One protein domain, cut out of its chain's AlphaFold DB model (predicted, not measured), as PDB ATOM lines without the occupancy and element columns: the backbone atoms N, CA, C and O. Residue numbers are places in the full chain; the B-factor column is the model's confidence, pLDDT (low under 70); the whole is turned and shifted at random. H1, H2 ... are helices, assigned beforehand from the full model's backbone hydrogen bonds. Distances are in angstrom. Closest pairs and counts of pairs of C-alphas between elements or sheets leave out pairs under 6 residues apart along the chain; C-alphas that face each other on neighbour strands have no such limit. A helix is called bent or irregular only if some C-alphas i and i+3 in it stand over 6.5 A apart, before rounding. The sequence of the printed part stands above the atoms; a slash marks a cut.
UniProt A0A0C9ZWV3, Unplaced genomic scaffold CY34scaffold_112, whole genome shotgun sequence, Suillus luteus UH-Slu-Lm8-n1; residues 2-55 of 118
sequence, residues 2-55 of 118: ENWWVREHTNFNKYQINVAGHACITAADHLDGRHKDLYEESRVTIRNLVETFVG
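This is residues 2 to 55 of the 118 residues of an uncharacterized protein of Suillus luteus UH-Slu-Lm8-n1 (UniProt A0A0C9ZWV3). A loose, open zigzag: the printed part runs out along helix H1, folds back through the long stretch of residues 15 to 32, which passes between the helices, and turns again into the longer helix H2. Residues 11 to 16 stick out at one end. The 54 printed residues hold two named helices, H1 then H2, and no named strand; the class is all helix. The whole is loose, radius of gyration of the C-alphas 13.6 A, and spans 40 by 26 by 15 A.

H1, residues 2 to 14, begins at C-alpha 2 (225.352, 135.560, 217.067); it is irregular, C-alphas 7 and 10 being 7.3 A apart. H2, residues 33 to 54, is 31.1 A long and ends at C-alpha 54 (240.928, 144.979, 204.782); it is irregular, C-alphas 34 and 37 being 8.1 A apart, with a kink of 25 degrees near residue 40.

H1 and H2 are apart. Of the O i to N i+4 pairs, 4 of 9 in H1 and 16 of 18 in H2 are within hydrogen-bond range; of H1's O i to N i+3 pairs, 7 of 10 are.

The C-alphas farthest apart, of Lys 14 and Gly 33, are 39.6 A apart. The link from H1 to H2 is long, 18 residues, and the printed part has no cut. Residues 30 to 33 and residue 55 have pLDDT under 70.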
ATOM      1  N   GLU A   2     224.959 136.557 218.077       80.38
ATOM      2  CA  GLU A   2     225.352 135.560 217.067       80.38
ATOM      3  C   GLU A   2     224.199 134.662 216.587       80.38
ATOM      4  O   GLU A   2     224.008 134.453 215.396       80.38
ATOM      5  N   ASN A   3     223.344 134.207 217.508       85.94
ATOM      6  CA  ASN A   3     222.196 133.358 217.170       85.94
ATOM      7  C   ASN A   3     221.200 134.027 216.203       85.94
ATOM      8  O   ASN A   3     220.550 133.331 215.425       85.94
ATOM      9  N   TRP A   4     221.050 135.357 216.261       85.56
ATOM     10  CA  TRP A   4     220.222 136.089 215.298       85.56
ATOM     11  C   TRP A   4     220.891 136.089 213.925       85.56
ATOM     12  O   TRP A   4     220.242 135.757 212.939       85.56
ATOM     13  N   TRP A   5     222.195 136.363 213.870       87.38
ATOM     14  CA  TRP A   5     222.957 136.328 212.627       87.38
ATOM     15  C   TRP A   5     222.890 134.955 211.950       87.38
ATOM     16  O   TRP A   5     222.512 134.864 210.785       87.38
ATOM     17  N   VAL A   6     223.136 133.870 212.691       89.31
ATOM     18  CA  VAL A   6     223.058 132.493 212.171       89.31
ATOM     19  C   VAL A   6     221.710 132.219 211.502       89.31
ATOM     20  O   VAL A   6     221.665 131.632 210.423       89.31
ATOM     21  N   ARG A   7     220.616 132.685 212.110       90.88
ATOM     22  CA  ARG A   7     219.264 132.495 211.580       90.88
ATOM     23  C   ARG A   7     218.949 133.362 210.367       90.88
ATOM     24  O   ARG A   7     218.265 132.899 209.463       90.88
ATOM     25  N   GLU A   8     219.382 134.616 210.381       88.81
ATOM     26  CA  GLU A   8     218.895 135.627 209.439       88.81
ATOM     27  C   GLU A   8     219.870 135.913 208.295       88.81
ATOM     28  O   GLU A   8     219.468 136.519 207.304       88.81
ATOM     29  N   HIS A   9     221.131 135.472 208.371       87.19
ATOM     30  CA  HIS A   9     222.126 135.834 207.358       87.19
ATOM     31  C   HIS A   9     221.716 135.396 205.938       87.19
ATOM     32  O   HIS A   9     221.971 136.098 204.961       87.19
ATOM     33  N   THR A  10     221.012 134.267 205.813       87.75
ATOM     34  CA  THR A  10     220.509 133.753 204.532       87.75
ATOM     35  C   THR A  10     219.408 134.629 203.929       87.75
ATOM     36  O   THR A  10     219.256 134.659 202.706       87.75
ATOM     37  N   ASN A  11     218.673 135.393 204.748       90.56
ATOM     38  CA  ASN A  11     217.629 136.297 204.270       90.56
ATOM     39  C   ASN A  11     218.210 137.488 203.500       90.56
ATOM     40  O   ASN A  11     217.559 137.975 202.580       90.56
ATOM     41  N   PHE A  12     219.441 137.921 203.779       87.00
ATOM     42  CA  PHE A  12     220.074 138.995 203.003       87.00
ATOM     43  C   PHE A  12     220.268 138.605 201.532       87.00
ATOM     44  O   PHE A  12     219.975 139.410 200.645       87.00
ATOM     45  N   ASN A  13     220.615 137.342 201.261       84.38
ATOM     46  CA  ASN A  13     220.740 136.824 199.895       84.38
ATOM     47  C   ASN A  13     219.413 136.896 199.130       84.38
ATOM     48  O   ASN A  13     219.398 137.255 197.952       84.38
ATOM     49  N   LYS A  14     218.286 136.619 199.803       88.94
ATOM     50  CA  LYS A  14     216.939 136.732 199.215       88.94
ATOM     51  C   LYS A  14     216.648 138.150 198.715       88.94
ATOM     52  O   LYS A  14     215.953 138.309 197.717       88.94
ATOM     53  N   TYR A  15     217.190 139.163 199.389       86.56
ATOM     54  CA  TYR A  15     217.029 140.573 199.034       86.56
ATOM     55  C   TYR A  15     218.190 141.135 198.206       86.56
ATOM     56  O   TYR A  15     218.273 142.348 198.036       86.56
ATOM     57  N   GLN A  16     219.080 140.280 197.687       83.69
ATOM     58  CA  GLN A  16     220.269 140.688 196.925       83.69
ATOM     59  C   GLN A  16     221.203 141.628 197.707       83.69
ATOM     60  O   GLN A  16     221.954 142.410 197.125       83.69
ATOM     61  N   ILE A  17     221.179 141.547 199.039       80.12
ATOM     62  CA  ILE A  17     222.086 142.287 199.909       80.12
ATOM     63  C   ILE A  17     223.297 141.392 200.154       80.12
ATOM     64  O   ILE A  17     223.189 140.356 200.806       80.12
ATOM     65  N   ASN A  18     224.455 141.795 199.635       79.31
ATOM     66  CA  ASN A  18     225.707 141.097 199.896       79.31
ATOM     67  C   ASN A  18     226.305 141.599 201.217       79.31
ATOM     68  O   ASN A  18     226.620 142.783 201.346       79.31
ATOM     69  N   VAL A  19     226.438 140.707 202.198       81.56
ATOM     70  CA  VAL A  19     226.928 141.035 203.539       81.56
ATOM     71  C   VAL A  19     228.235 140.293 203.782       81.56
ATOM     72  O   VAL A  19     228.265 139.068 203.782       81.56
ATOM     73  N   ALA A  20     229.313 141.043 204.012       80.00
ATOM     74  CA  ALA A  20     230.636 140.479 204.274       80.00
ATOM     75  C   ALA A  20     230.707 139.795 205.654       80.00
ATOM     76  O   ALA A  20     231.324 138.750 205.811       80.00
ATOM     77  N   GLY A  21     230.013 140.343 206.647       84.44
ATOM     78  CA  GLY A  21     229.852 139.748 207.969       84.44
ATOM     79  C   GLY A  21     229.022 140.659 208.865       84.44
ATOM     80  O   GLY A  21     228.399 141.605 208.378       84.44
ATOM     81  N   HIS A  22     229.011 140.398 210.170       87.62
ATOM     82  CA  HIS A  22     228.217 141.187 211.108       87.62
ATOM     83  C   HIS A  22     228.997 141.527 212.378       87.62
ATOM     84  O   HIS A  22     229.876 140.786 212.810       87.62
ATOM     85  N   ALA A  23     228.643 142.664 212.968       87.94
ATOM     86  CA  ALA A  23     229.029 143.054 214.312       87.94
ATOM     87  C   ALA A  23     227.846 143.804 214.926       87.94
ATOM     88  O   ALA A  23     227.271 144.692 214.289       87.94
ATOM     89  N   CYS A  24     227.463 143.449 216.148       84.25
ATOM     90  CA  CYS A  24     226.393 144.141 216.854       84.25
ATOM     91  C   CYS A  24     226.971 145.143 217.855       84.25
ATOM     92  O   CYS A  24     227.845 144.798 218.644       84.25
ATOM     93  N   ILE A  25     226.452 146.372 217.833       84.00
ATOM     94  CA  ILE A  25     226.801 147.423 218.795       84.00
ATOM     95  C   ILE A  25     225.766 147.393 219.913       84.00
ATOM     96  O   ILE A  25     224.606 147.736 219.687       84.00
ATOM     97  N   THR A  26     226.179 146.997 221.113       83.12
ATOM     98  CA  THR A  26     225.290 146.944 222.290       83.12
ATOM     99  C   THR A  26     225.491 148.075 223.273       83.12
ATOM    100  O   THR A  26     224.642 148.284 224.135       83.12
ATOM    101  N   ALA A  27     226.590 148.811 223.152       84.12
ATOM    102  CA  ALA A  27     226.877 149.958 223.992       84.12
ATOM    103  C   ALA A  27     227.683 151.003 223.216       84.12
ATOM    104  O   ALA A  27     228.437 150.676 222.298       84.12
ATOM    105  N   ALA A  28     227.522 152.266 223.603       80.38
ATOM    106  CA  ALA A  28     228.298 153.385 223.089       80.38
ATOM    107  C   ALA A  28     229.034 154.072 224.239       80.38
ATOM    108  O   ALA A  28     228.554 154.079 225.377       80.38
ATOM    109  N   ASP A  29     230.192 154.655 223.932       72.50
ATOM    110  CA  ASP A  29     230.956 155.419 224.912       72.50
ATOM    111  C   ASP A  29     230.133 156.616 225.414       72.50
ATOM    112  O   ASP A  29     229.333 157.199 224.679       72.50
ATOM    113  N   HIS A  30     230.344 156.983 226.674       68.06
ATOM    114  CA  HIS A  30     229.762 158.161 227.326       68.06
ATOM    115  C   HIS A  30     228.229 158.204 227.515       68.06
ATOM    116  O   HIS A  30     227.718 159.260 227.885       68.06
ATOM    117  N   LEU A  31     227.485 157.106 227.329       68.00
ATOM    118  CA  LEU A  31     226.053 157.065 227.686       68.00
ATOM    119  C   LEU A  31     225.848 156.816 229.185       68.00
ATOM    120  O   LEU A  31     225.203 157.599 229.878       68.00
ATOM    121  N   ASP A  32     226.452 155.755 229.702       65.62
ATOM    122  CA  ASP A  32     226.589 155.474 231.122       65.62
ATOM    123  C   ASP A  32     227.754 154.493 231.311       65.62
ATOM    124  O   ASP A  32     227.841 153.460 230.653       65.62
ATOM    125  N   GLY A  33     228.685 154.783 232.224       68.50
ATOM    126  CA  GLY A  33     229.884 153.949 232.444       68.50
ATOM    127  C   GLY A  33     229.599 152.497 232.871       68.50
ATOM    128  O   GLY A  33     230.527 151.718 233.053       68.50
ATOM    129  N   ARG A  34     228.317 152.136 233.015       78.00
ATOM    130  CA  ARG A  34     227.795 150.811 233.357       78.00
ATOM    131  C   ARG A  34     227.994 149.773 232.253       78.00
ATOM    132  O   ARG A  34     228.007 148.589 232.559       78.00
ATOM    133  N   HIS A  35     228.175 150.200 231.003       82.00
ATOM    134  CA  HIS A  35     228.301 149.297 229.852       82.00
ATOM    135  C   HIS A  35     229.676 149.372 229.180       82.00
ATOM    136  O   HIS A  35     229.807 149.067 227.995       82.00
ATOM    137  N   LYS A  36     230.713 149.778 229.927       84.12
ATOM    138  CA  LYS A  36     232.076 149.917 229.397       84.12
ATOM    139  C   LYS A  36     232.597 148.613 228.785       84.12
ATOM    140  O   LYS A  36     233.167 148.647 227.701       84.12
ATOM    141  N   ASP A  37     232.346 147.481 229.433       86.38
ATOM    142  CA  ASP A  37     232.812 146.179 228.942       86.38
ATOM    143  C   ASP A  37     232.127 145.800 227.619       86.38
ATOM    144  O   ASP A  37     232.793 145.394 226.673       86.38
ATOM    145  N   LEU A  38     230.814 146.045 227.504       86.00
ATOM    146  CA  LEU A  38     230.056 145.835 226.263       86.00
ATOM    147  C   LEU A  38     230.485 146.792 225.145       86.00
ATOM    148  O   LEU A  38     230.431 146.435 223.965       86.00
ATOM    149  N   TYR A  39     230.889 148.015 225.499       87.00
ATOM    150  CA  TYR A  39     231.432 148.975 224.545       87.00
ATOM    151  C   TYR A  39     232.771 148.479 223.992       87.00
ATOM    152  O   TYR A  39     232.955 148.460 222.775       87.00
ATOM    153  N   GLU A  40     233.677 148.025 224.861       86.88
ATOM    154  CA  GLU A  40     234.963 147.473 224.429       86.88
ATOM    155  C   GLU A  40     234.786 146.188 223.612       86.88
ATOM    156  O   GLU A  40     235.426 146.039 222.570       86.88
ATOM    157  N   GLU A  41     233.861 145.305 223.996       87.69
ATOM    158  CA  GLU A  41     233.509 144.108 223.220       87.69
ATOM    159  C   GLU A  41     232.989 144.470 221.818       87.69
ATOM    160  O   GLU A  41     233.475 143.944 220.810       87.69
ATOM    161  N   SER A  42     232.055 145.425 221.731       87.25
ATOM    162  CA  SER A  42     231.528 145.928 220.454       87.25
ATOM    163  C   SER A  42     232.649 146.515 219.589       87.25
ATOM    164  O   SER A  42     232.745 146.236 218.391       87.25
ATOM    165  N   ARG A  43     233.537 147.308 220.200       88.00
ATOM    166  CA  ARG A  43     234.659 147.977 219.535       88.00
ATOM    167  C   ARG A  43     235.677 146.980 218.981       88.00
ATOM    168  O   ARG A  43     236.100 147.134 217.834       88.00
ATOM    169  N   VAL A  44     236.057 145.964 219.757       88.69
ATOM    170  CA  VAL A  44     236.973 144.897 219.316       88.69
ATOM    171  C   VAL A  44     236.347 144.083 218.185       88.69
ATOM    172  O   VAL A  44     237.001 143.851 217.171       88.69
ATOM    173  N   THR A  45     235.069 143.717 218.308       87.94
ATOM    174  CA  THR A  45     234.358 142.933 217.287       87.94
ATOM    175  C   THR A  45     234.317 143.659 215.942       87.94
ATOM    176  O   THR A  45     234.664 143.074 214.916       87.94
ATOM    177  N   ILE A  46     233.968 144.952 215.936       87.31
ATOM    178  CA  ILE A  46     233.977 145.773 214.715       87.31
ATOM    179  C   ILE A  46     235.376 145.841 214.117       87.31
ATOM    180  O   ILE A  46     235.535 145.693 212.907       87.31
ATOM    181  N   ARG A  47     236.391 146.076 214.953       85.38
ATOM    182  CA  ARG A  47     237.770 146.194 214.490       85.38
ATOM    183  C   ARG A  47     238.237 144.912 213.807       85.38
ATOM    184  O   ARG A  47     238.710 144.990 212.680       85.38
ATOM    185  N   ASN A  48     238.033 143.760 214.442       85.25
ATOM    186  CA  ASN A  48     238.402 142.459 213.883       85.25
ATOM    187  C   ASN A  48     237.656 142.177 212.573       85.25
ATOM    188  O   ASN A  48     238.254 141.689 211.614       85.25
ATOM    189  N   LEU A  49     236.361 142.518 212.507       85.88
ATOM    190  CA  LEU A  49     235.568 142.374 211.290       85.88
ATOM    191  C   LEU A  49     236.164 143.210 210.153       85.88
ATOM    192  O   LEU A  49     236.419 142.689 209.072       85.88
ATOM    193  N   VAL A  50     236.434 144.492 210.404       83.50
ATOM    194  CA  VAL A  50     237.033 145.393 209.409       83.50
ATOM    195  C   VAL A  50     238.419 144.901 208.992       83.50
ATOM    196  O   VAL A  50     238.687 144.815 207.800       83.50
ATOM    197  N   GLU A  51     239.281 144.525 209.937       81.88
ATOM    198  CA  GLU A  51     240.627 144.012 209.651       81.88
ATOM    199  C   GLU A  51     240.585 142.743 208.783       81.88
ATOM    200  O   GLU A  51     241.360 142.634 207.833       81.88
ATOM    201  N   THR A  52     239.621 141.843 209.019       80.00
ATOM    202  CA  THR A  52     239.419 140.624 208.211       80.00
ATOM    203  C   THR A  52     239.132 140.946 206.741       80.00
ATOM    204  O   THR A  52     239.598 140.237 205.854       80.00
ATOM    205  N   PHE A  53     238.396 142.028 206.468       72.81
ATOM    206  CA  PHE A  53     238.042 142.428 205.100       72.81
ATOM    207  C   PHE A  53     239.018 143.418 204.458       72.81
ATOM    208  O   PHE A  53     238.944 143.638 203.250       72.81
ATOM    209  N   VAL A  54     239.934 143.993 205.239       71.81
ATOM    210  CA  VAL A  54     240.928 144.979 204.782       71.81
ATOM    211  C   VAL A  54     242.333 144.350 204.614       71.81
ATOM    212  O   VAL A  54     243.207 144.955 203.993       71.81
ATOM    213  N   GLY A  55     242.563 143.120 205.092       60.78
ATOM    214  CA  GLY A  55     243.864 142.427 205.089       60.78
ATOM    215  C   GLY A  55     244.376 141.871 203.742       60.78
ATOM    216  O   GLY A  55     243.634 141.295 202.954       60.78
TER     217      GLY A  55